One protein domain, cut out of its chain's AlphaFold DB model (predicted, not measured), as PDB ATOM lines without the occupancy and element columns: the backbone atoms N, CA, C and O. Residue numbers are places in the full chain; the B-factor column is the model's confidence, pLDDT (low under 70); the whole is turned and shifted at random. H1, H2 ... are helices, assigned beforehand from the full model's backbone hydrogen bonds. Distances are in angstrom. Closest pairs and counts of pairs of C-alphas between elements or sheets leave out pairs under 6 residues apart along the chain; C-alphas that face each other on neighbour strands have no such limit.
ATOM      1  N   ILE A 278     131.116 139.135 100.594       82.69
ATOM      2  CA  ILE A 278     131.686 137.780 100.587       82.69
ATOM      3  C   ILE A 278     133.076 137.800  99.955       82.69
ATOM      4  O   ILE A 278     134.026 137.269 100.523       82.69
ATOM      5  N   LEU A 279     133.212 138.468  98.807       83.88
ATOM      6  CA  LEU A 279     134.496 138.607  98.123       83.88
ATOM      7  C   LEU A 279     135.519 139.380  98.964       83.88
ATOM      8  O   LEU A 279     136.698 139.061  98.920       83.88
ATOM      9  N   GLY A 280     135.073 140.329  99.794       82.56
ATOM     10  CA  GLY A 280     135.948 141.065 100.713       82.56
ATOM     11  C   GLY A 280     136.574 140.217 101.829       82.56
ATOM     12  O   GLY A 280     137.439 140.714 102.542       82.56
ATOM     13  N   LEU A 281     136.152 138.957 101.998       83.25
ATOM     14  CA  LEU A 281     136.765 138.005 102.933       83.25
ATOM     15  C   LEU A 281     137.951 137.245 102.324       83.25
ATOM     16  O   LEU A 281     138.601 136.469 103.030       83.25
ATOM     17  N   ILE A 282     138.179 137.396 101.019       87.19
ATOM     18  CA  ILE A 282     139.204 136.673 100.273       87.19
ATOM     19  C   ILE A 282     140.492 137.492 100.286       87.19
ATOM     20  O   ILE A 282     140.493 138.675  99.950       87.19
ATOM     21  N   ASP A 283     141.601 136.849 100.637       87.31
ATOM     22  CA  ASP A 283     142.932 137.409 100.427       87.31
ATOM     23  C   ASP A 283     143.323 137.204  98.956       87.31
ATOM     24  O   ASP A 283     143.463 136.070  98.485       87.31
ATOM     25  N   ALA A 284     143.441 138.310  98.220       86.44
ATOM     26  CA  ALA A 284     143.731 138.283  96.792       86.44
ATOM     27  C   ALA A 284     145.103 137.653  96.503       86.44
ATOM     28  O   ALA A 284     145.201 136.798  95.625       86.44
ATOM     29  N   ASP A 285     146.143 137.994  97.269       85.69
ATOM     30  CA  ASP A 285     147.494 137.463  97.061       85.69
ATOM     31  C   ASP A 285     147.533 135.954  97.297       85.69
ATOM     32  O   ASP A 285     148.048 135.202  96.464       85.69
ATOM     33  N   LYS A 286     146.887 135.489  98.370       88.00
ATOM     34  CA  LYS A 286     146.741 134.058  98.655       88.00
ATOM     35  C   LYS A 286     145.952 133.325  97.565       88.00
ATOM     36  O   LYS A 286     146.286 132.192  97.205       88.00
ATOM     37  N   MET A 287     144.917 133.955  97.006       89.19
ATOM     38  CA  MET A 287     144.167 133.396  95.878       89.19
ATOM     39  C   MET A 287     145.031 133.277  94.622       89.19
ATOM     40  O   MET A 287     145.005 132.248  93.947       89.19
ATOM     41  N   TYR A 288     145.847 134.287  94.328       84.44
ATOM     42  CA  TYR A 288     146.744 134.254  93.177       84.44
ATOM     43  C   TYR A 288     147.827 133.182  93.313       84.44
ATOM     44  O   TYR A 288     148.065 132.447  92.356       84.44
ATOM     45  N   GLU A 289     148.433 133.029  94.493       85.31
ATOM     46  CA  GLU A 289     149.389 131.940  94.751       85.31
ATOM     47  C   GLU A 289     148.751 130.556  94.580       85.31
ATOM     48  O   GLU A 289     149.397 129.616  94.104       85.31
ATOM     49  N   THR A 290     147.461 130.444  94.905       88.19
ATOM     50  CA  THR A 290     146.662 129.230  94.689       88.19
ATOM     51  C   THR A 290     146.428 128.959  93.202       88.19
ATOM     52  O   THR A 290     146.549 127.817  92.766       88.19
ATOM     53  N   ALA A 291     146.119 129.990  92.412       86.69
ATOM     54  CA  ALA A 291     145.883 129.860  90.974       86.69
ATOM     55  C   ALA A 291     147.167 129.535  90.189       86.69
ATOM     56  O   ALA A 291     147.138 128.701  89.286       86.69
ATOM     57  N   ILE A 292     148.301 130.152  90.542       82.44
ATOM     58  CA  ILE A 292     149.601 129.882  89.901       82.44
ATOM     59  C   ILE A 292     150.053 128.445  90.184       82.44
ATOM     60  O   ILE A 292     150.509 127.747  89.283       82.44
ATOM     61  N   ASN A 293     149.902 127.991  91.428       81.69
ATOM     62  CA  ASN A 293     150.310 126.655  91.862       81.69
ATOM     63  C   ASN A 293     149.116 125.692  91.929       81.69
ATOM     64  O   ASN A 293     148.986 124.917  92.883       81.69
ATOM     65  N   PHE A 294     148.217 125.770  90.945       84.44
ATOM     66  CA  PHE A 294     146.986 124.994  90.961       84.44
ATOM     67  C   PHE A 294     147.275 123.481  90.933       84.44
ATOM     68  O   PHE A 294     148.041 123.009  90.086       84.44
ATOM     69  N   PRO A 295     146.655 122.683  91.819       83.81
ATOM     70  CA  PRO A 295     146.899 121.249  91.904       83.81
ATOM     71  C   PRO A 295     146.180 120.495  90.772       83.81
ATOM     72  O   PRO A 295     145.029 120.089  90.902       83.81
ATOM     73  N   ILE A 296     146.883 120.270  89.659       81.44
ATOM     74  CA  ILE A 296     146.349 119.663  88.422       81.44
ATOM     75  C   ILE A 296     145.739 118.261  88.634       81.44
ATOM     76  O   ILE A 296     144.818 117.873  87.917       81.44
ATOM     77  N   GLU A 297     146.249 117.483  89.590       81.38
ATOM     78  CA  GLU A 297     145.785 116.109  89.862       81.38
ATOM     79  C   GLU A 297     144.683 116.037  90.926       81.38
ATOM     80  O   GLU A 297     144.191 114.956  91.251       81.38
ATOM     81  N   MET A 298     144.285 117.182  91.486       80.62
ATOM     82  CA  MET A 298     143.241 117.231  92.497       80.62
ATOM     83  C   MET A 298     141.865 116.990  91.876       80.62
ATOM     84  O   MET A 298     141.432 117.688  90.964       80.62
ATOM     85  N   THR A 299     141.146 116.041  92.462       80.75
ATOM     86  CA  THR A 299     139.744 115.738  92.155       80.75
ATOM     87  C   THR A 299     138.792 116.499  93.075       80.75
ATOM     88  O   THR A 299     139.084 116.635  94.270       80.75
ATOM     89  N   LEU A 300     137.622 116.895  92.571       75.00
ATOM     90  CA  LEU A 300     136.637 117.663  93.336       75.00
ATOM     91  C   LEU A 300     136.073 116.905  94.555       75.00
ATOM     92  O   LEU A 300     135.973 117.480  95.638       75.00
ATOM     93  N   PHE A 301     135.750 115.614  94.402       68.62
ATOM     94  CA  PHE A 301     134.973 114.843  95.392       68.62
ATOM     95  C   PHE A 301     135.740 113.740  96.142       68.62
ATOM     96  O   PHE A 301     135.146 113.035  96.954       68.62
ATOM     97  N   ASN A 302     137.039 113.537  95.897       63.75
ATOM     98  CA  ASN A 302     137.766 112.434  96.536       63.75
ATOM     99  C   ASN A 302     138.216 112.794  97.964       63.75
ATOM    100  O   ASN A 302     138.974 113.742  98.168       63.75
ATOM    101  N   GLU A 303     137.774 112.005  98.946       52.34
ATOM    102  CA  GLU A 303     138.071 112.184 100.375       52.34
ATOM    103  C   GLU A 303     139.532 111.861 100.741       52.34
ATOM    104  O   GLU A 303     140.023 112.326 101.770       52.34
ATOM    105  N   ASN A 304     140.241 111.110  99.887       46.47
ATOM    106  CA  ASN A 304     141.594 110.613 100.157       46.47
ATOM    107  C   ASN A 304     142.717 111.542  99.670       46.47
ATOM    108  O   ASN A 304     143.889 111.287  99.951       46.47
ATOM    109  N   THR A 305     142.393 112.616  98.942       51.28
ATOM    110  CA  THR A 305     143.393 113.602  98.517       51.28
ATOM    111  C   THR A 305     143.666 114.575  99.661       51.28
ATOM    112  O   THR A 305     142.960 115.566  99.875       51.28
ATOM    113  N   PHE A 306     144.707 114.272 100.437       51.25
ATOM    114  CA  PHE A 306     145.283 115.225 101.377       51.25
ATOM    115  C   PHE A 306     145.903 116.369 100.573       51.25
ATOM    116  O   PHE A 306     146.947 116.205  99.950       51.25
ATOM    117  N   TYR A 307     145.240 117.523 100.565       57.53
ATOM    118  CA  TYR A 307     145.910 118.759 100.189       57.53
ATOM    119  C   TYR A 307     146.845 119.107 101.343       57.53
ATOM    120  O   TYR A 307     146.383 119.240 102.481       57.53
ATOM    121  N   GLU A 308     148.152 119.164 101.083       56.16
ATOM    122  CA  GLU A 308     149.099 119.656 102.079       56.16
ATOM    123  C   GLU A 308     148.629 121.039 102.534       56.16
ATOM    124  O   GLU A 308     148.327 121.906 101.713       56.16
ATOM    125  N   ASN A 309     148.501 121.217 103.852       59.97
ATOM    126  CA  ASN A 309     148.101 122.489 104.442       59.97
ATOM    127  C   ASN A 309     149.253 123.485 104.289       59.97
ATOM    128  O   ASN A 309     149.991 123.744 105.236       59.97
ATOM    129  N   ASP A 310     149.405 124.031 103.089       70.44
ATOM    130  CA  ASP A 310     150.254 125.177 102.833       70.44
ATOM    131  C   ASP A 310     149.499 126.436 103.295       70.44
ATOM    132  O   ASP A 310     148.488 126.812 102.688       70.44
ATOM    133  N   PRO A 311     149.933 127.107 104.379       75.12
ATOM    134  CA  PRO A 311     149.253 128.296 104.884       75.12
ATOM    135  C   PRO A 311     149.246 129.445 103.867       75.12
ATOM    136  O   PRO A 311     148.412 130.345 103.996       75.12
ATOM    137  N   SER A 312     150.111 129.402 102.847       80.50
ATOM    138  CA  SER A 312     150.176 130.390 101.768       80.50
ATOM    139  C   SER A 312     149.157 130.168 100.646       80.50
ATOM    140  O   SER A 312     149.053 131.017  99.766       80.50
ATOM    141  N   LYS A 313     148.377 129.074 100.668       83.88
ATOM    142  CA  LYS A 313     147.409 128.732  99.609       83.88
ATOM    143  C   LYS A 313     146.030 128.391 100.164       83.88
ATOM    144  O   LYS A 313     145.854 128.040 101.333       83.88
ATOM    145  N   TYR A 314     145.021 128.572  99.331       86.69
ATOM    146  CA  TYR A 314     143.650 128.162  99.588       86.69
ATOM    147  C   TYR A 314     143.382 126.774  99.002       86.69
ATOM    148  O   TYR A 314     144.042 126.358  98.058       86.69
ATOM    149  N   ASP A 315     142.382 126.065  99.538       83.81
ATOM    150  CA  ASP A 315     141.865 124.852  98.895       83.81
ATOM    151  C   ASP A 315     140.995 125.264  97.689       83.81
ATOM    152  O   ASP A 315     139.939 125.879  97.891       83.81
ATOM    153  N   PRO A 316     141.396 124.948  96.441       86.38
ATOM    154  CA  PRO A 316     140.667 125.382  95.254       86.38
ATOM    155  C   PRO A 316     139.236 124.849  95.192       86.38
ATOM    156  O   PRO A 316     138.365 125.531  94.659       86.38
ATOM    157  N   ARG A 317     138.960 123.667  95.764       83.12
ATOM    158  CA  ARG A 317     137.621 123.047  95.733       83.12
ATOM    159  C   ARG A 317     136.580 123.948  96.377       83.12
ATOM    160  O   ARG A 317     135.484 124.102  95.847       83.12
ATOM    161  N   PHE A 318     136.947 124.569  97.500       83.38
ATOM    162  CA  PHE A 318     136.067 125.472  98.233       83.38
ATOM    163  C   PHE A 318     135.715 126.702  97.392       83.38
ATOM    164  O   PHE A 318     134.543 127.031  97.211       83.38
ATOM    165  N   TYR A 319     136.737 127.372  96.861       85.69
ATOM    166  CA  TYR A 319     136.559 128.651  96.183       85.69
ATOM    167  C   TYR A 319     135.978 128.505  94.779       85.69
ATOM    168  O   TYR A 319     135.188 129.350  94.373       85.69
ATOM    169  N   LEU A 320     136.276 127.418  94.062       85.38
ATOM    170  CA  LEU A 320     135.650 127.138  92.769       85.38
ATOM    171  C   LEU A 320     134.142 126.923  92.907       85.38
ATOM    172  O   LEU A 320     133.367 127.532  92.172       85.38
ATOM    173  N   GLN A 321     133.714 126.118  93.885       81.56
ATOM    174  CA  GLN A 321     132.289 125.921  94.160       81.56
ATOM    175  C   GLN A 321     131.619 127.224  94.612       81.56
ATOM    176  O   GLN A 321     130.501 127.524  94.192       81.56
ATOM    177  N   LEU A 322     132.314 128.037  95.415       82.62
ATOM    178  CA  LEU A 322     131.821 129.350  95.810       82.62
ATOM    179  C   LEU A 322     131.634 130.276  94.603       82.62
ATOM    180  O   LEU A 322     130.569 130.872  94.475       82.62
ATOM    181  N   PHE A 323     132.628 130.421  93.728       84.12
ATOM    182  CA  PHE A 323     132.530 131.317  92.575       84.12
ATOM    183  C   PHE A 323     131.479 130.845  91.574       84.12
ATOM    184  O   PHE A 323     130.683 131.663  91.118       84.12
ATOM    185  N   SER A 324     131.408 129.537  91.317       80.62
ATOM    186  CA  SER A 324     130.340 128.927  90.515       80.62
ATOM    187  C   SER A 324     128.963 129.279  91.086       80.62
ATOM    188  O   SER A 324     128.071 129.723  90.366       80.62
ATOM    189  N   SER A 325     128.817 129.217  92.415       78.19
ATOM    190  CA  SER A 325     127.596 129.668  93.069       78.19
ATOM    191  C   SER A 325     127.366 131.173  92.870       78.19
ATOM    192  O   SER A 325     126.307 131.567  92.396       78.19
ATOM    193  N   LEU A 326     128.326 132.046  93.171       78.94
ATOM    194  CA  LEU A 326     128.134 133.499  93.107       78.94
ATOM    195  C   LEU A 326     127.772 133.981  91.696       78.94
ATOM    196  O   LEU A 326     127.027 134.950  91.571       78.94
ATOM    197  N   CYS A 327     128.256 133.277  90.673       77.75
ATOM    198  CA  CYS A 327     128.009 133.555  89.263       77.75
ATOM    199  C   CYS A 327     126.803 132.804  88.668       77.75
ATOM    200  O   CYS A 327     126.576 132.899  87.464       77.75
ATOM    201  N   SER A 328     126.018 132.073  89.469       75.44
ATOM    202  CA  SER A 328     124.785 131.426  89.001       75.44
ATOM    203  C   SER A 328     123.785 132.459  88.469       75.44
ATOM    204  O   SER A 328     123.628 133.517  89.084       75.44
ATOM    205  N   SER A 329     123.045 132.120  87.410       64.38
ATOM    206  CA  SER A 329     122.078 132.996  86.714       64.38
ATOM    207  C   SER A 329     121.029 133.660  87.621       64.38
ATOM    208  O   SER A 329     120.492 134.711  87.284       64.38
ATOM    209  N   GLU A 330     120.768 133.085  88.792       67.75
ATOM    210  CA  GLU A 330     119.797 133.573  89.775       67.75
ATOM    211  C   GLU A 330     120.332 134.693  90.692       67.75
ATOM    212  O   GLU A 330     119.579 135.239  91.501       67.75
ATOM    213  N   ARG A 331     121.626 135.049  90.616       67.88
ATOM    214  CA  ARG A 331     122.264 135.996  91.546       67.88
ATOM    215  C   ARG A 331     122.723 137.294  90.890       67.88
ATOM    216  O   ARG A 331     123.409 137.312  89.875       67.88
ATOM    217  N   TYR A 332     122.409 138.405  91.557       72.44
ATOM    218  CA  TYR A 332     122.912 139.727  91.195       72.44
ATOM    219  C   TYR A 332     124.324 139.957  91.750       72.44
ATOM    220  O   TYR A 332     124.551 139.875  92.960       72.44
ATOM    221  N   ILE A 333     125.263 140.302  90.868       77.75
ATOM    222  CA  ILE A 333     126.630 140.680  91.236       77.75
ATOM    223  C   ILE A 333     126.713 142.209  91.295       77.75
ATOM    224  O   ILE A 333     126.739 142.890  90.273       77.75
ATOM    225  N   ASP A 334     126.791 142.750  92.510       73.50
ATOM    226  CA  ASP A 334     126.788 144.195  92.768       73.50
ATOM    227  C   ASP A 334     128.074 144.910  92.327       73.50
ATOM    228  O   ASP A 334     128.041 146.081  91.951       73.50
ATOM    229  N   LYS A 335     129.218 144.219  92.368       76.94
ATOM    230  CA  LYS A 335     130.521 144.744  91.930       76.94
ATOM    231  C   LYS A 335     131.289 143.685  91.145       76.94
ATOM    232  O   LYS A 335     132.168 143.029  91.693       76.94
ATOM    233  N   HIS A 336     130.975 143.530  89.863       73.19
ATOM    234  CA  HIS A 336     131.584 142.510  88.997       73.19
ATOM    235  C   HIS A 336     133.118 142.605  88.925       73.19
ATOM    236  O   HIS A 336     133.784 141.575  88.939       73.19
ATOM    237  N   LEU A 337     133.694 143.814  88.965       75.25
ATOM    238  CA  LEU A 337     135.152 144.005  89.000       75.25
ATOM    239  C   LEU A 337     135.810 143.385  90.241       75.25
ATOM    240  O   LEU A 337     136.936 142.910  90.156       75.25
ATOM    241  N   LYS A 338     135.098 143.288  91.373       79.12
ATOM    242  CA  LYS A 338     135.645 142.638  92.570       79.12
ATOM    243  C   LYS A 338     135.943 141.160  92.336       79.12
ATOM    244  O   LYS A 338     136.913 140.655  92.880       79.12
ATOM    245  N   LEU A 339     135.159 140.453  91.518       79.06
ATOM    246  CA  LEU A 339     135.463 139.049  91.200       79.06
ATOM    247  C   LEU A 339     136.860 138.913  90.585       79.06
ATOM    248  O   LEU A 339     137.580 137.960  90.870       79.06
ATOM    249  N   GLN A 340     137.254 139.897  89.781       77.19
ATOM    250  CA  GLN A 340     138.568 139.948  89.166       77.19
ATOM    251  C   GLN A 340     139.643 140.354  90.189       77.19
ATOM    252  O   GLN A 340     140.660 139.670  90.298       77.19
ATOM    253  N   GLU A 341     139.390 141.392  90.996       80.62
ATOM    254  CA  GLU A 341     140.314 141.870  92.044       80.62
ATOM    255  C   GLU A 341     140.682 140.792  93.076       80.62
ATOM    256  O   GLU A 341     141.813 140.765  93.547       80.62
ATOM    257  N   TYR A 342     139.754 139.890  93.413       84.75
ATOM    258  CA  TYR A 342     139.994 138.802  94.371       84.75
ATOM    259  C   TYR A 342     140.412 137.479  93.709       84.75
ATOM    260  O   TYR A 342     140.406 136.437  94.359       84.75
ATOM    261  N   GLY A 343     140.766 137.494  92.419       83.00
ATOM    262  CA  GLY A 343     141.382 136.352  91.738       83.00
ATOM    263  C   GLY A 343     140.435 135.225  91.315       83.00
ATOM    264  O   GLY A 343     140.913 134.141  90.978       83.00
ATOM    265  N   ALA A 344     139.116 135.454  91.266       85.88
ATOM    266  CA  ALA A 344     138.154 134.427  90.848       85.88
ATOM    267  C   ALA A 344     138.397 133.954  89.408       85.88
ATOM    268  O   ALA A 344     138.392 132.756  89.133       85.88
ATOM    269  N   LEU A 345     138.677 134.899  88.501       84.44
ATOM    270  CA  LEU A 345     138.966 134.600  87.097       84.44
ATOM    271  C   LEU A 345     140.285 133.828  86.934       84.44
ATOM    272  O   LEU A 345     140.349 132.883  86.152       84.44
ATOM    273  N   ALA A 346     141.314 134.179  87.711       85.19
ATOM    274  CA  ALA A 346     142.587 133.460  87.706       85.19
ATOM    275  C   ALA A 346     142.416 132.007  88.179       85.19
ATOM    276  O   ALA A 346     142.955 131.092  87.560       85.19
ATOM    277  N   LEU A 347     141.626 131.785  89.237       87.69
ATOM    278  CA  LEU A 347     141.343 130.444  89.744       87.69
ATOM    279  C   LEU A 347     140.498 129.617  88.762       87.69
ATOM    280  O   LEU A 347     140.799 128.444  88.554       87.69
ATOM    281  N   ALA A 348     139.476 130.217  88.144       86.50
ATOM    282  CA  ALA A 348     138.639 129.558  87.138       86.50
ATOM    283  C   ALA A 348     139.447 129.153  85.895       86.50
ATOM    284  O   ALA A 348     139.300 128.047  85.382       86.50
ATOM    285  N   LEU A 349     140.357 130.017  85.439       83.75
ATOM    286  CA  LEU A 349     141.272 129.682  84.353       83.75
ATOM    287  C   LEU A 349     142.212 128.532  84.742       83.75
ATOM    288  O   LEU A 349     142.446 127.626  83.947       83.75
ATOM    289  N   ALA A 350     142.726 128.541  85.973       84.56
ATOM    290  CA  ALA A 350     143.623 127.501  86.458       84.56
ATOM    291  C   ALA A 350     142.932 126.139  86.654       84.56
ATOM    292  O   ALA A 350     143.548 125.102  86.404       84.56
ATOM    293  N   SER A 351     141.653 126.106  87.048       85.25
ATOM    294  CA  SER A 351     140.922 124.845  87.239       85.25
ATOM    295  C   SER A 351     140.665 124.091  85.944       85.25
ATOM    296  O   SER A 351     140.573 122.864  85.945       85.25
ATOM    297  N   ILE A 352     140.636 124.803  84.820       80.06
ATOM    298  CA  ILE A 352     140.517 124.212  83.492       80.06
ATOM    299  C   ILE A 352     141.760 123.375  83.125       80.06
ATOM    300  O   ILE A 352     141.653 122.430  82.338       80.06
ATOM    301  N   SER A 353     142.912 123.644  83.755       79.06
ATOM    302  CA  SER A 353     144.124 122.816  83.660       79.06
ATOM    303  C   SER A 353     143.976 121.455  84.336       79.06
ATOM    304  O   SER A 353     144.816 120.584  84.103       79.06
ATOM    305  N   SER A 354     142.966 121.272  85.195       82.69
ATOM    306  CA  SER A 354     142.797 120.061  85.998       82.69
ATOM    307  C   SER A 354     142.568 118.824  85.131       82.69
ATOM    308  O   SER A 354     141.869 118.869  84.114       82.69
ATOM    309  N   LYS A 355     143.118 117.686  85.568       79.44
ATOM    310  CA  LYS A 355     142.812 116.362  85.000       79.44
ATOM    311  C   LYS A 355     141.383 115.925  85.315       79.44
ATOM    312  O   LYS A 355     140.784 115.220  84.505       79.44
ATOM    313  N   ASP A 356     140.827 116.389  86.429       81.25
ATOM    314  CA  ASP A 356     139.482 116.042  86.875       81.25
ATOM    315  C   ASP A 356     138.404 116.762  86.055       81.25
ATOM    316  O   ASP A 356     138.463 117.974  85.857       81.25
ATOM    317  N   GLU A 357     137.424 116.014  85.553       78.50
ATOM    318  CA  GLU A 357     136.361 116.561  84.703       78.50
ATOM    319  C   GLU A 357     135.375 117.420  85.490       78.50
ATOM    320  O   GLU A 357     135.045 118.519  85.043       78.50
ATOM    321  N   ASP A 358     135.014 116.985  86.697       79.12
ATOM    322  CA  ASP A 358     134.109 117.715  87.586       79.12
ATOM    323  C   ASP A 358     134.691 119.088  87.974       79.12
ATOM    324  O   ASP A 358     133.990 120.101  87.936       79.12
ATOM    325  N   MET A 359     135.996 119.159  88.271       81.81
ATOM    326  CA  MET A 359     136.702 120.431  88.505       81.81
ATOM    327  C   MET A 359     136.607 121.402  87.322       81.81
ATOM    328  O   MET A 359     136.465 122.609  87.534       81.81
ATOM    329  N   ARG A 360     136.696 120.901  86.083       81.06
ATOM    330  CA  ARG A 360     136.576 121.738  84.876       81.06
ATOM    331  C   ARG A 360     135.131 122.166  84.634       81.06
ATOM    332  O   ARG A 360     134.897 123.298  84.218       81.06
ATOM    333  N   ALA A 361     134.174 121.282  84.909       77.44
ATOM    334  CA  ALA A 361     132.752 121.532  84.700       77.44
ATOM    335  C   ALA A 361     132.195 122.648  85.600       77.44
ATOM    336  O   ALA A 361     131.269 123.339  85.193       77.44
ATOM    337  N   LEU A 362     132.785 122.900  86.778       76.88
ATOM    338  CA  LEU A 362     132.352 123.987  87.675       76.88
ATOM    339  C   LEU A 362     132.415 125.393  87.052       76.88
ATOM    340  O   LEU A 362     131.736 126.301  87.535       76.88
ATOM    341  N   VAL A 363     133.245 125.577  86.023       75.00
ATOM    342  CA  VAL A 363     133.429 126.857  85.323       75.00
ATOM    343  C   VAL A 363     132.428 127.025  84.171       75.00
ATOM    344  O   VAL A 363     132.246 128.138  83.684       75.00
ATOM    345  N   ASN A 364     131.735 125.956  83.762       66.12
ATOM    346  CA  ASN A 364     130.767 126.021  82.673       66.12
ATOM    347  C   ASN A 364     129.452 126.666  83.117       66.12
ATOM    348  O   ASN A 364     128.742 126.139  83.969       66.12
ATOM    349  N   ALA A 365     129.118 127.792  82.486       54.50
ATOM    350  CA  ALA A 365     127.840 128.480  82.652       54.50
ATOM    351  C   ALA A 365     126.797 128.096  81.580       54.50
ATOM    352  O   ALA A 365     125.630 128.450  81.719       54.50
ATOM    353  N   SER A 366     127.198 127.395  80.513       47.47
ATOM    354  CA  SER A 366     126.339 127.060  79.372       47.47
ATOM    355  C   SER A 366     126.081 125.557  79.266       47.47
ATOM    356  O   SER A 366     127.017 124.763  79.287       47.47
ATOM    357  N   GLU A 367     124.814 125.178  79.079       49.25
ATOM    358  CA  GLU A 367     124.361 123.807  78.772       49.25
ATOM    359  C   GLU A 367     124.786 123.318  77.370       49.25
ATOM    360  O   GLU A 367     124.494 122.188  76.989       49.25
ATOM    361  N   SER A 368     125.456 124.161  76.578       46.69
ATOM    362  CA  SER A 368     125.988 123.804  75.265       46.69
ATOM    363  C   SER A 368     127.316 123.055  75.383       46.69
ATOM    364  O   SER A 368     128.196 123.478  76.127       46.69
ATOM    365  N   ASP A 369     127.466 122.003  74.574       50.09
ATOM    366  CA  ASP A 369     128.616 121.086  74.416       50.09
ATOM    367  C   ASP A 369     129.993 121.740  74.129       50.09
ATOM    368  O   ASP A 369     130.977 121.041  73.865       50.09
ATOM    369  N   ASP A 370     130.112 123.070  74.179       53.22
ATOM    370  CA  ASP A 370     131.397 123.743  74.042       53.22
ATOM    371  C   ASP A 370     132.247 123.523  75.298       53.22
ATOM    372  O   ASP A 370     131.869 123.821  76.434       53.22
ATOM    373  N   THR A 371     133.434 122.950  75.084       68.44
ATOM    374  CA  THR A 371     134.350 122.602  76.173       68.44
ATOM    375  C   THR A 371     134.645 123.834  77.053       68.44
ATOM    376  O   THR A 371     135.007 124.878  76.503       68.44
ATOM    377  N   PRO A 372     134.608 123.728  78.403       67.81
ATOM    378  CA  PRO A 372     134.795 124.867  79.320       67.81
ATOM    379  C   PRO A 372     136.040 125.716  79.080       67.81
ATOM    380  O   PRO A 372     136.104 126.895  79.422       67.81
ATOM    381  N   ARG A 373     137.050 125.095  78.470       74.38
ATOM    382  CA  ARG A 373     138.331 125.721  78.150       74.38
ATOM    383  C   ARG A 373     138.210 126.732  77.026       74.38
ATOM    384  O   ARG A 373     138.849 127.771  77.096       74.38
ATOM    385  N   LYS A 374     137.413 126.428  76.002       76.19
ATOM    386  CA  LYS A 374     137.250 127.311  74.850       76.19
ATOM    387  C   LYS A 374     136.480 128.563  75.248       76.19
ATOM    388  O   LYS A 374     136.971 129.663  75.041       76.19
ATOM    389  N   TRP A 375     135.360 128.375  75.946       79.31
ATOM    390  CA  TRP A 375     134.500 129.469  76.383       79.31
ATOM    391  C   TRP A 375     135.242 130.518  77.225       79.31
ATOM    392  O   TRP A 375     135.170 131.705  76.922       79.31
ATOM    393  N   ILE A 376     136.011 130.117  78.251       79.88
ATOM    394  CA  ILE A 376     136.714 131.109  79.086       79.88
ATOM    395  C   ILE A 376     137.785 131.876  78.299       79.88
ATOM    396  O   ILE A 376     138.022 133.053  78.566       79.88
ATOM    397  N   LEU A 377     138.453 131.207  77.352       81.88
ATOM    398  CA  LEU A 377     139.501 131.817  76.542       81.88
ATOM    399  C   LEU A 377     138.885 132.800  75.548       81.88
ATOM    400  O   LEU A 377     139.400 133.904  75.427       81.88
ATOM    401  N   GLU A 378     137.752 132.459  74.935       83.56
ATOM    402  CA  GLU A 378     136.969 133.373  74.095       83.56
ATOM    403  C   GLU A 378     136.492 134.595  74.891       83.56
ATOM    404  O   GLU A 378     136.661 135.721  74.437       83.56
ATOM    405  N   VAL A 379     136.002 134.410  76.123       83.06
ATOM    406  CA  VAL A 379     135.608 135.529  77.000       83.06
ATOM    407  C   VAL A 379     136.788 136.462  77.300       83.06
ATOM    408  O   VAL A 379     136.629 137.684  77.274       83.06
ATOM    409  N   ILE A 380     137.977 135.914  77.582       85.62
ATOM    410  CA  ILE A 380     139.194 136.718  77.794       85.62
ATOM    411  C   ILE A 380     139.609 137.414  76.492       85.62
ATOM    412  O   ILE A 380     139.979 138.588  76.510       85.62
ATOM    413  N   GLU A 381     139.541 136.706  75.367       86.62
ATOM    414  CA  GLU A 381     139.906 137.225  74.055       86.62
ATOM    415  C   GLU A 381     138.990 138.383  73.632       86.62
ATOM    416  O   GLU A 381     139.479 139.411  73.159       86.62
ATOM    417  N   ASP A 382     137.678 138.246  73.804       85.94
ATOM    418  CA  ASP A 382     136.667 139.253  73.464       85.94
ATOM    419  C   ASP A 382     136.668 140.443  74.428       85.94
ATOM    420  O   ASP A 382     136.333 141.570  74.037       85.94
ATOM    421  N   GLY A 383     137.064 140.206  75.680       84.44
ATOM    422  CA  GLY A 383     137.238 141.240  76.694       84.44
ATOM    423  C   GLY A 383     138.450 142.145  76.456       84.44
ATOM    424  O   GLY A 383     138.455 143.266  76.949       84.44
ATOM    425  N   LEU A 384     139.454 141.698  75.699       86.88
ATOM    426  CA  LEU A 384     140.692 142.442  75.461       86.88
ATOM    427  C   LEU A 384     140.576 143.364  74.234       86.88
ATOM    428  O   LEU A 384     140.823 142.934  73.101       86.88
ATOM    429  N   LYS A 385     140.223 144.638  74.447       85.69
ATOM    430  CA  LYS A 385     140.039 145.631  73.372       85.69
ATOM    431  C   LYS A 385     141.074 146.745  73.413       85.69
ATOM    432  O   LYS A 385     141.529 147.175  72.353       85.69
ATOM    433  N   ASP A 386     141.455 147.198  74.602       85.31
ATOM    434  CA  ASP A 386     142.402 148.297  74.778       85.31
ATOM    435  C   ASP A 386     143.443 148.047  75.889       85.31
ATOM    436  O   ASP A 386     143.562 146.958  76.460       85.31
ATOM    437  N   TYR A 387     144.265 149.064  76.162       81.56
ATOM    438  CA  TYR A 387     145.293 148.982  77.199       81.56
ATOM    439  C   TYR A 387     144.714 148.889  78.618       81.56
ATOM    440  O   TYR A 387     145.347 148.298  79.491       81.56
ATOM    441  N   LEU A 388     143.525 149.442  78.872       84.00
ATOM    442  CA  LEU A 388     142.889 149.339  80.182       84.00
ATOM    443  C   LEU A 388     142.467 147.890  80.446       84.00
ATOM    444  O   LEU A 388     142.721 147.374  81.534       84.00
ATOM    445  N   ASP A 389     141.922 147.216  79.434       85.50
ATOM    446  CA  ASP A 389     141.595 145.790  79.505       85.50
ATOM    447  C   ASP A 389     142.857 144.949  79.748       85.50
ATOM    448  O   ASP A 389     142.888 144.089  80.632       85.50
ATOM    449  N   TYR A 390     143.943 145.252  79.026       85.44
ATOM    450  CA  TYR A 390     145.243 144.620  79.251       85.44
ATOM    451  C   TYR A 390     145.743 144.830  80.684       85.44
ATOM    452  O   TYR A 390     146.188 143.885  81.336       85.44
ATOM    453  N   TYR A 391     145.639 146.053  81.204       82.94
ATOM    454  CA  TYR A 391     146.061 146.392  82.558       82.94
ATOM    455  C   TYR A 391     145.257 145.635  83.622       82.94
ATOM    456  O   TYR A 391     145.813 145.227  84.644       82.94
ATOM    457  N   ILE A 392     143.968 145.391  83.379       81.38
ATOM    458  CA  ILE A 392     143.136 144.541  84.236       81.38
ATOM    459  C   ILE A 392     143.653 143.097  84.206       81.38
ATOM    460  O   ILE A 392     143.896 142.521  85.267       81.38
ATOM    461  N   LEU A 393     143.907 142.522  83.024       83.00
ATOM    462  CA  LEU A 393     144.465 141.164  82.910       83.00
ATOM    463  C   LEU A 393     145.841 141.038  83.581       83.00
ATOM    464  O   LEU A 393     146.136 140.012  84.202       83.00
ATOM    465  N   LEU A 394     146.661 142.087  83.486       81.38
ATOM    466  CA  LEU A 394     147.961 142.190  84.138       81.38
ATOM    467  C   LEU A 394     147.816 142.219  85.664       81.38
ATOM    468  O   LEU A 394     148.449 141.422  86.359       81.38
ATOM    469  N   LYS A 395     146.939 143.083  86.195       76.50
ATOM    470  CA  LYS A 395     146.665 143.176  87.637       76.50
ATOM    471  C   LYS A 395     146.157 141.868  88.220       76.50
ATOM    472  O   LYS A 395     146.577 141.478  89.304       76.50
ATOM    473  N   VAL A 396     145.293 141.180  87.481       72.19
ATOM    474  CA  VAL A 396     144.686 139.907  87.889       72.19
ATOM    475  C   VAL A 396     145.623 138.721  87.590       72.19
ATOM    476  O   VAL A 396     145.278 137.569  87.836       72.19
ATOM    477  N   ARG A 397     146.839 138.989  87.085       75.88
ATOM    478  CA  ARG A 397     147.894 138.011  86.760       75.88
ATOM    479  C   ARG A 397     147.466 136.936  85.753       75.88
ATOM    480  O   ARG A 397     148.109 135.892  85.660       75.88
ATOM    481  N   ILE A 398     146.430 137.195  84.956       82.56
ATOM    482  CA  ILE A 398     145.883 136.240  83.978       82.56
ATOM    483  C   ILE A 398     146.921 135.907  82.913       82.56
ATOM    484  O   ILE A 398     147.085 134.743  82.563       82.56
ATOM    485  N   ILE A 399     147.684 136.905  82.459       80.94
ATOM    486  CA  ILE A 399     148.756 136.719  81.471       80.94
ATOM    487  C   ILE A 399     149.788 135.708  81.984       80.94
ATOM    488  O   ILE A 399     150.152 134.768  81.279       80.94
ATOM    489  N   ARG A 400     150.215 135.847  83.242       77.69
ATOM    490  CA  ARG A 400     151.179 134.933  83.861       77.69
ATOM    491  C   ARG A 400     150.611 133.521  84.010       77.69
ATOM    492  O   ARG A 400     151.323 132.556  83.745       77.69
ATOM    493  N   VAL A 401     149.336 133.402  84.385       77.06
ATOM    494  CA  VAL A 401     148.632 132.114  84.470       77.06
ATOM    495  C   VAL A 401     148.565 131.448  83.086       77.06
ATOM    496  O   VAL A 401     149.009 130.310  82.952       77.06
ATOM    497  N   LEU A 402     148.151 132.166  82.034       78.75
ATOM    498  CA  LEU A 402     148.128 131.670  80.646       78.75
ATOM    499  C   LEU A 402     149.503 131.167  80.173       78.75
ATOM    500  O   LEU A 402     149.604 130.104  79.558       78.75
ATOM    501  N   LEU A 403     150.571 131.910  80.478       76.25
ATOM    502  CA  LEU A 403     151.935 131.552  80.076       76.25
ATOM    503  C   LEU A 403     152.533 130.414  80.925       76.25
ATOM    504  O   LEU A 403     153.411 129.695  80.451       76.25
ATOM    505  N   SER A 404     152.062 130.206  82.155       71.88
ATOM    506  CA  SER A 404     152.576 129.156  83.047       71.88
ATOM    507  C   SER A 404     152.142 127.734  82.664       71.88
ATOM    508  O   SER A 404     152.860 126.777  82.946       71.88
ATOM    509  N   PHE A 405     151.023 127.569  81.953       66.06
ATOM    510  CA  PHE A 405     150.405 126.259  81.703       66.06
ATOM    511  C   PHE A 405     150.914 125.502  80.464       66.06
ATOM    512  O   PHE A 405     150.220 124.628  79.928       66.06
ATOM    513  N   ASN A 406     152.140 125.783  80.013       57.03
ATOM    514  CA  ASN A 406     152.723 125.094  78.864       57.03
ATOM    515  C   ASN A 406     152.930 123.590  79.152       57.03
ATOM    516  O   ASN A 406     153.755 123.223  79.984       57.03
ATOM    517  N   GLY A 407     152.179 122.722  78.460       54.56
ATOM    518  CA  GLY A 407     152.198 121.260  78.640       54.56
ATOM    519  C   GLY A 407     151.073 120.678  79.513       54.56
ATOM    520  O   GLY A 407     151.054 119.470  79.739       54.56
ATOM    521  N   SER A 408     150.142 121.503  80.000       63.72
ATOM    522  CA  SER A 408     148.924 121.046  80.693       63.72
ATOM    523  C   SER A 408     147.797 120.695  79.709       63.72
ATOM    524  O   SER A 408     147.919 120.923  78.512       63.72
ATOM    525  N   ILE A 409     146.652 120.204  80.193       57.22
ATOM    526  CA  ILE A 409     145.474 119.926  79.346       57.22
ATOM    527  C   ILE A 409     144.948 121.193  78.631       57.22
ATOM    528  O   ILE A 409     144.323 121.080  77.580       57.22
ATOM    529  N   LEU A 410     145.252 122.405  79.120       57.09
ATOM    530  CA  LEU A 410     144.983 123.660  78.396       57.09
ATOM    531  C   LEU A 410     145.829 123.838  77.135       57.09
ATOM    532  O   LEU A 410     145.447 124.600  76.255       57.09
ATOM    533  N   SER A 411     146.936 123.106  76.991       57.69
ATOM    534  CA  SER A 411     147.723 123.101  75.759       57.69
ATOM    535  C   SER A 411     147.040 122.348  74.612       57.69
ATOM    536  O   SER A 411     147.678 122.114  73.593       57.69
ATOM    537  N   THR A 412     145.789 121.902  74.756       59.56
ATOM    538  CA  THR A 412     144.975 121.482  73.604       59.56
ATOM    539  C   THR A 412     144.366 122.675  72.872       59.56
ATOM    540  O   THR A 412     144.127 122.577  71.676       59.56
ATOM    541  N   ASN A 413     144.169 123.800  73.567       66.31
ATOM    542  CA  ASN A 413     143.537 125.024  73.063       66.31
ATOM    543  C   ASN A 413     144.606 126.099  72.825       66.31
ATOM    544  O   ASN A 413     144.517 127.240  73.284       66.31
ATOM    545  N   GLU A 414     145.716 125.697  72.198       69.12
ATOM    546  CA  GLU A 414     146.840 126.612  71.998       69.12
ATOM    547  C   GLU A 414     146.467 127.761  71.066       69.12
ATOM    548  O   GLU A 414     146.998 128.853  71.246       69.12
ATOM    549  N   GLU A 415     145.579 127.534  70.095       73.38
ATOM    550  CA  GLU A 415     145.165 128.552  69.124       73.38
ATOM    551  C   GLU A 415     144.462 129.731  69.804       73.38
ATOM    552  O   GLU A 415     144.822 130.878  69.547       73.38
ATOM    553  N   GLU A 416     143.554 129.471  70.742       77.62
ATOM    554  CA  GLU A 416     142.858 130.506  71.506       77.62
ATOM    555  C   GLU A 416     143.831 131.282  72.410       77.62
ATOM    556  O   GLU A 416     143.813 132.513  72.454       77.62
ATOM    557  N   ILE A 417     144.771 130.587  73.067       78.00
ATOM    558  CA  ILE A 417     145.832 131.244  73.853       78.00
ATOM    559  C   ILE A 417     146.712 132.116  72.944       78.00
ATOM    560  O   ILE A 417     147.091 133.230  73.321       78.00
ATOM    561  N   PHE A 418     147.033 131.641  71.738       77.06
ATOM    562  CA  PHE A 418     147.783 132.418  70.753       77.06
ATOM    563  C   PHE A 418     147.023 133.669  70.310       77.06
ATOM    564  O   PHE A 418     147.657 134.716  70.190       77.06
ATOM    565  N   ASN A 419     145.706 133.597  70.108       81.19
ATOM    566  CA  ASN A 419     144.896 134.756  69.730       81.19
ATOM    567  C   ASN A 419     144.890 135.828  70.826       81.19
ATOM    568  O   ASN A 419     145.086 137.008  70.527       81.19
ATOM    569  N   ILE A 420     144.759 135.426  72.095       84.56
ATOM    570  CA  ILE A 420     144.838 136.346  73.239       84.56
ATOM    571  C   ILE A 420     146.207 137.038  73.270       84.56
ATOM    572  O   ILE A 420     146.290 138.262  73.351       84.56
ATOM    573  N   ILE A 421     147.292 136.267  73.151       80.81
ATOM    574  CA  ILE A 421     148.656 136.811  73.129       80.81
ATOM    575  C   ILE A 421     148.855 137.744  71.930       80.81
ATOM    576  O   ILE A 421     149.481 138.792  72.067       80.81
ATOM    577  N   GLU A 422     148.318 137.403  70.760       79.25
ATOM    578  CA  GLU A 422     148.393 138.259  69.579       79.25
ATOM    579  C   GLU A 422     147.659 139.587  69.796       79.25
ATOM    580  O   GLU A 422     148.200 140.636  69.444       79.25
ATOM    581  N   LYS A 423     146.474 139.574  70.419       83.94
ATOM    582  CA  LYS A 423     145.772 140.803  70.813       83.94
ATOM    583  C   LYS A 423     146.587 141.621  71.820       83.94
ATOM    584  O   LYS A 423     146.705 142.827  71.633       83.94
ATOM    585  N   CYS A 424     147.231 140.989  72.806       83.00
ATOM    586  CA  CYS A 424     148.141 141.683  73.728       83.00
ATOM    587  C   CYS A 424     149.314 142.352  72.995       83.00
ATOM    588  O   CYS A 424     149.672 143.482  73.311       83.00
ATOM    589  N   LEU A 425     149.903 141.672  72.006       79.12
ATOM    590  CA  LEU A 425     151.030 142.187  71.222       79.12
ATOM    591  C   LEU A 425     150.636 143.330  70.272       79.12
ATOM    592  O   LEU A 425     151.490 144.132  69.906       79.12
ATOM    593  N   ARG A 426     149.355 143.437  69.888       79.56
ATOM    594  CA  ARG A 426     148.831 144.586  69.123       79.56
ATOM    595  C   ARG A 426     148.806 145.877  69.944       79.56
ATOM    596  O   ARG A 426     148.759 146.961  69.366       79.56
ATOM    597  N   LEU A 427     148.839 145.779  71.272       81.56
ATOM    598  CA  LEU A 427     148.887 146.920  72.179       81.56
ATOM    599  C   LEU A 427     150.356 147.275  72.441       81.56
ATOM    600  O   LEU A 427     151.088 146.457  72.989       81.56
ATOM    601  N   LYS A 428     150.798 148.490  72.081       74.12
ATOM    602  CA  LYS A 428     152.221 148.892  72.170       74.12
ATOM    603  C   LYS A 428     152.826 148.656  73.560       74.12
ATOM    604  O   LYS A 428     153.833 147.964  73.688       74.12
ATOM    605  N   ASP A 429     152.174 149.171  74.599       77.44
ATOM    606  CA  ASP A 429     152.624 149.018  75.987       77.44
ATOM    607  C   ASP A 429     152.451 147.580  76.499       77.44
ATOM    608  O   ASP A 429     153.265 147.089  77.281       77.44
ATOM    609  N   GLY A 430     151.425 146.874  76.014       77.75
ATOM    610  CA  GLY A 430     151.188 145.472  76.353       77.75
ATOM    611  C   GLY A 430     152.261 144.541  75.794       77.75
ATOM    612  O   GLY A 430     152.676 143.606  76.474       77.75
ATOM    613  N   ALA A 431     152.769 144.817  74.591       76.50
ATOM    614  CA  ALA A 431     153.860 144.067  73.979       76.50
ATOM    615  C   ALA A 431     155.182 144.240  74.740       76.50
ATOM    616  O   ALA A 431     155.889 143.258  74.977       76.50
ATOM    617  N   LEU A 432     155.499 145.475  75.143       78.69
ATOM    618  CA  LEU A 432     156.695 145.774  75.932       78.69
ATOM    619  C   LEU A 432     156.664 145.047  77.279       78.69
ATOM    620  O   LEU A 432     157.634 144.367  77.623       78.69
ATOM    621  N   ASP A 433     155.544 145.121  78.000       82.06
ATOM    622  CA  ASP A 433     155.397 144.446  79.290       82.06
ATOM    623  C   ASP A 433     155.454 142.914  79.149       82.06
ATOM    624  O   ASP A 433     156.179 142.247  79.889       82.06
ATOM    625  N   LEU A 434     154.807 142.344  78.124       81.12
ATOM    626  CA  LEU A 434     154.839 140.898  77.874       81.12
ATOM    627  C   LEU A 434     156.279 140.369  77.749       81.12
ATOM    628  O   LEU A 434     156.628 139.330  78.322       81.12
ATOM    629  N   ILE A 435     157.106 141.092  76.987       78.06
ATOM    630  CA  ILE A 435     158.496 140.728  76.692       78.06
ATOM    631  C   ILE A 435     159.386 140.928  77.922       78.06
ATOM    632  O   ILE A 435     160.240 140.081  78.188       78.06
ATOM    633  N   GLN A 436     159.198 142.023  78.661       79.19
ATOM    634  CA  GLN A 436     160.093 142.414  79.749       79.19
ATOM    635  C   GLN A 436     159.771 141.734  81.086       79.19
ATOM    636  O   GLN A 436     160.698 141.380  81.813       79.19
ATOM    637  N   SER A 437     158.492 141.548  81.424       79.31
ATOM    638  CA  SER A 437     158.071 141.228  82.796       79.31
ATOM    639  C   SER A 437     157.272 139.924  82.927       79.31
ATOM    640  O   SER A 437     157.360 139.257  83.959       79.31
ATOM    641  N   GLN A 438     156.545 139.499  81.885       78.31
ATOM    642  CA  GLN A 438     155.596 138.374  81.983       78.31
ATOM    643  C   GLN A 438     156.173 137.000  81.603       78.31
ATOM    644  O   GLN A 438     155.468 135.993  81.654       78.31
ATOM    645  N   GLY A 439     157.452 136.917  81.227       76.25
ATOM    646  CA  GLY A 439     158.096 135.643  80.876       76.25
ATOM    647  C   GLY A 439     157.717 135.101  79.491       76.25
ATOM    648  O   GLY A 439     157.934 133.922  79.206       76.25
ATOM    649  N   PHE A 440     157.200 135.954  78.601       80.00
ATOM    650  CA  PHE A 440     156.808 135.580  77.241       80.00
ATOM    651  C   PHE A 440     157.934 134.916  76.438       80.00
ATOM    652  O   PHE A 440     157.703 133.933  75.737       80.00
ATOM    653  N   LEU A 441     159.171 135.405  76.571       74.75
ATOM    654  CA  LEU A 441     160.324 134.833  75.868       74.75
ATOM    655  C   LEU A 441     160.573 133.373  76.270       74.75
ATOM    656  O   LEU A 441     160.813 132.526  75.410       74.75
ATOM    657  N   ILE A 442     160.456 133.067  77.566       76.75
ATOM    658  CA  ILE A 442     160.601 131.708  78.103       76.75
ATOM    659  C   ILE A 442     159.489 130.818  77.541       76.75
ATOM    660  O   ILE A 442     159.749 129.712  77.061       76.75
ATOM    661  N   TRP A 443     158.260 131.331  77.512       77.94
ATOM    662  CA  TRP A 443     157.125 130.627  76.931       77.94
ATOM    663  C   TRP A 443     157.314 130.350  75.430       77.94
ATOM    664  O   TRP A 443     157.185 129.204  74.999       77.94
ATOM    665  N   CYS A 444     157.732 131.335  74.629       73.06
ATOM    666  CA  CYS A 444     158.044 131.128  73.212       73.06
ATOM    667  C   CYS A 444     159.130 130.066  73.007       73.06
ATOM    668  O   CYS A 444     159.005 129.210  72.125       73.06
ATOM    669  N   LEU A 445     160.184 130.077  73.829       73.12
ATOM    670  CA  LEU A 445     161.256 129.079  73.776       73.12
ATOM    671  C   LEU A 445     160.777 127.670  74.133       73.12
ATOM    672  O   LEU A 445     161.343 126.694  73.642       73.12
ATOM    673  N   SER A 446     159.710 127.549  74.911       72.81
ATOM    674  CA  SER A 446     159.136 126.261  75.296       72.81
ATOM    675  C   SER A 446     158.201 125.634  74.240       72.81
ATOM    676  O   SER A 446     157.812 124.475  74.382       72.81
ATOM    677  N   LYS A 447     157.877 126.340  73.142       68.44
ATOM    678  CA  LYS A 447     157.013 125.837  72.048       68.44
ATOM    679  C   LYS A 447     157.750 125.002  70.987       68.44
ATOM    680  O   LYS A 447     158.976 125.065  70.842       68.44
ATOM    681  N   ARG A 448     157.000 124.217  70.199       64.75
ATOM    682  CA  ARG A 448     157.539 123.429  69.069       64.75
ATOM    683  C   ARG A 448     158.049 124.344  67.941       64.75
ATOM    684  O   ARG A 448     157.597 125.476  67.776       64.75
ATOM    685  N   SER A 449     159.012 123.860  67.154       55.91
ATOM    686  CA  SER A 449     159.755 124.648  66.149       55.91
ATOM    687  C   SER A 449     158.893 125.242  65.022       55.91
ATOM    688  O   SER A 449     159.238 126.303  64.498       55.91
ATOM    689  N   SER A 450     157.773 124.607  64.667       57.59
ATOM    690  CA  SER A 450     156.806 125.109  63.678       57.59
ATOM    691  C   SER A 450     156.019 126.319  64.195       57.59
ATOM    692  O   SER A 450     155.961 127.341  63.515       57.59
ATOM    693  N   GLN A 451     155.493 126.245  65.419       60.56
ATOM    694  CA  GLN A 451     154.738 127.326  66.066       60.56
ATOM    695  C   GLN A 451     155.631 128.519  66.414       60.56
ATOM    696  O   GLN A 451     155.260 129.654  66.132       60.56
ATOM    697  N   LYS A 452     156.855 128.267  66.905       61.28
ATOM    698  CA  LYS A 452     157.878 129.301  67.152       61.28
ATOM    699  C   LYS A 452     158.071 130.229  65.957       61.28
ATOM    700  O   LYS A 452     158.120 131.443  66.120       61.28
ATOM    701  N   LYS A 453     158.168 129.667  64.746       60.25
ATOM    702  CA  LYS A 453     158.339 130.456  63.518       60.25
ATOM    703  C   LYS A 453     157.114 131.316  63.218       60.25
ATOM    704  O   LYS A 453     157.292 132.444  62.778       60.25
ATOM    705  N   THR A 454     155.901 130.825  63.457       61.62
ATOM    706  CA  THR A 454     154.663 131.594  63.251       61.62
ATOM    707  C   THR A 454     154.540 132.733  64.260       61.62
ATOM    708  O   THR A 454     154.300 133.867  63.856       61.62
ATOM    709  N   THR A 455     154.792 132.465  65.543       59.34
ATOM    710  CA  THR A 455     154.769 133.475  66.612       59.34
ATOM    711  C   THR A 455     155.815 134.556  66.374       59.34
ATOM    712  O   THR A 455     155.486 135.737  66.376       59.34
ATOM    713  N   LEU A 456     157.059 134.164  66.072       63.12
ATOM    714  CA  LEU A 456     158.127 135.108  65.749       63.12
ATOM    715  C   LEU A 456     157.814 135.890  64.470       63.12
ATOM    716  O   LEU A 456     157.985 137.098  64.455       63.12
ATOM    717  N   ARG A 457     157.292 135.263  63.409       63.66
ATOM    718  CA  ARG A 457     156.900 135.986  62.182       63.66
ATOM    719  C   ARG A 457     155.781 136.999  62.415       63.66
ATOM    720  O   ARG A 457     155.785 138.032  61.756       63.66
ATOM    721  N   ARG A 458     154.829 136.705  63.305       60.22
ATOM    722  CA  ARG A 458     153.778 137.657  63.687       60.22
ATOM    723  C   ARG A 458     154.355 138.796  64.528       60.22
ATOM    724  O   ARG A 458     154.068 139.937  64.210       60.22
ATOM    725  N   LEU A 459     155.258 138.509  65.475       60.91
ATOM    726  CA  LEU A 459     156.032 139.514  66.225       60.91
ATOM    727  C   LEU A 459     156.854 140.440  65.315       60.91
ATOM    728  O   LEU A 459     156.792 141.649  65.467       60.91
ATOM    729  N   TYR A 460     157.576 139.888  64.337       54.88
ATOM    730  CA  TYR A 460     158.380 140.658  63.377       54.88
ATOM    731  C   TYR A 460     157.542 141.493  62.394       54.88
ATOM    732  O   TYR A 460     158.097 142.350  61.718       54.88
ATOM    733  N   ARG A 461     156.229 141.239  62.279       55.28
ATOM    734  CA  ARG A 461     155.295 142.080  61.511       55.28
ATOM    735  C   ARG A 461     154.718 143.237  62.327       55.28
ATOM    736  O   ARG A 461     154.018 144.065  61.753       55.28
ATOM    737  N   PHE A 462     154.973 143.284  63.633       54.31
ATOM    738  CA  PHE A 462     154.648 144.451  64.436       54.31
ATOM    739  C   PHE A 462     155.769 145.467  64.267       54.31
ATOM    740  O   PHE A 462     156.817 145.368  64.903       54.31
TER     741      PHE A 462
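What this domain is: This is residues 278 to 462 of the 465 residues of the protein "(salmon louse) hypothetical protein" of Lepeophtheirus salmonis (UniProt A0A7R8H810). Short helices are stacked along the longest axis in two rows, H4, H8 and H12 in one and H6, H10 and H13 running the opposite way in the other, with H7 and H11 linking the rows in turn. H1 and H2 cover H4 at one end, where residues 293 to 315 form a long loop; at the other end H12 and H13 have few contacts with the rest. The printed part has 185 residues, with helices H1 to H13 in chain order and no named strand, class all helix. It is compact, with a radius of gyration of the C-alphas of 16.6 A and spans of 49 by 37 by 36 A.

How they stand to each other: The longest helix, H10, residues 414 to 426, touches H6, residues 372 to 383, the same way at a shallow tilt of 12 degrees; the closest C-alphas, of Ile 420 and Glu 381, are 5.1 A apart. H10 touches H11, residues 428 to 436, only at the corner, with residues 424 to 425 alone, closest at C-alphas Leu 425 and Ala 431, 4.4 A. H11 and H7, residues 387 to 395, only just touch, only at their ends, with 3 pairs of C-alphas within 8 A, closest Gly 430 and Tyr 390, 6.7 A. The hubs H4, residues 344 to 351, and H8, residues 398 to 404, touch at C-alphas Ala 346 and Ile 398, 5.7 A. H8 only just touches H12, residues 440 to 446, with 3 pairs, closest Leu 403 and Trp 443, 6.1 A. H12 and H13, residues 449 to 459, a helical hairpin, only just touch with 3 pairs, closest Cys 444 and Lys 452, 6.3 A. H4 also touches H1, residues 284 to 292, at C-alphas Leu 347 and Ala 291, 4.7 A, and H2, residues 316 to 326, at Ala 344 and Phe 323, 6.7 A. H3, residues 336 to 341, H5, residues 357 to 361, and H9, residues 409 to 412, touch no helix. Every O i to N i+4 pair is within hydrogen-bond range except in H3, 1 of 2, and H13, 6 of 7; H9 is too short for one.

Where its parts are: H1 begins at C-alpha 284 (143.731, 138.283, 96.792), and H13 ends at C-alpha 459 (156.032, 139.514, 66.225). H10 measures 18.3 A, H6 16.8 A, H13 15.3 A and H2 15.1 A.

The domain as a whole: The two C-alphas farthest apart, of Glu 303 and Arg 461, are 52.0 A apart. The printed part has no cut; H1 to H2 is a long link of 23 residues. Mean pLDDT of the printed part is 75.3; residues 301 to 309, 329 to 331, 364 to 372, 405 to 414 and 447 to 462 are under 70.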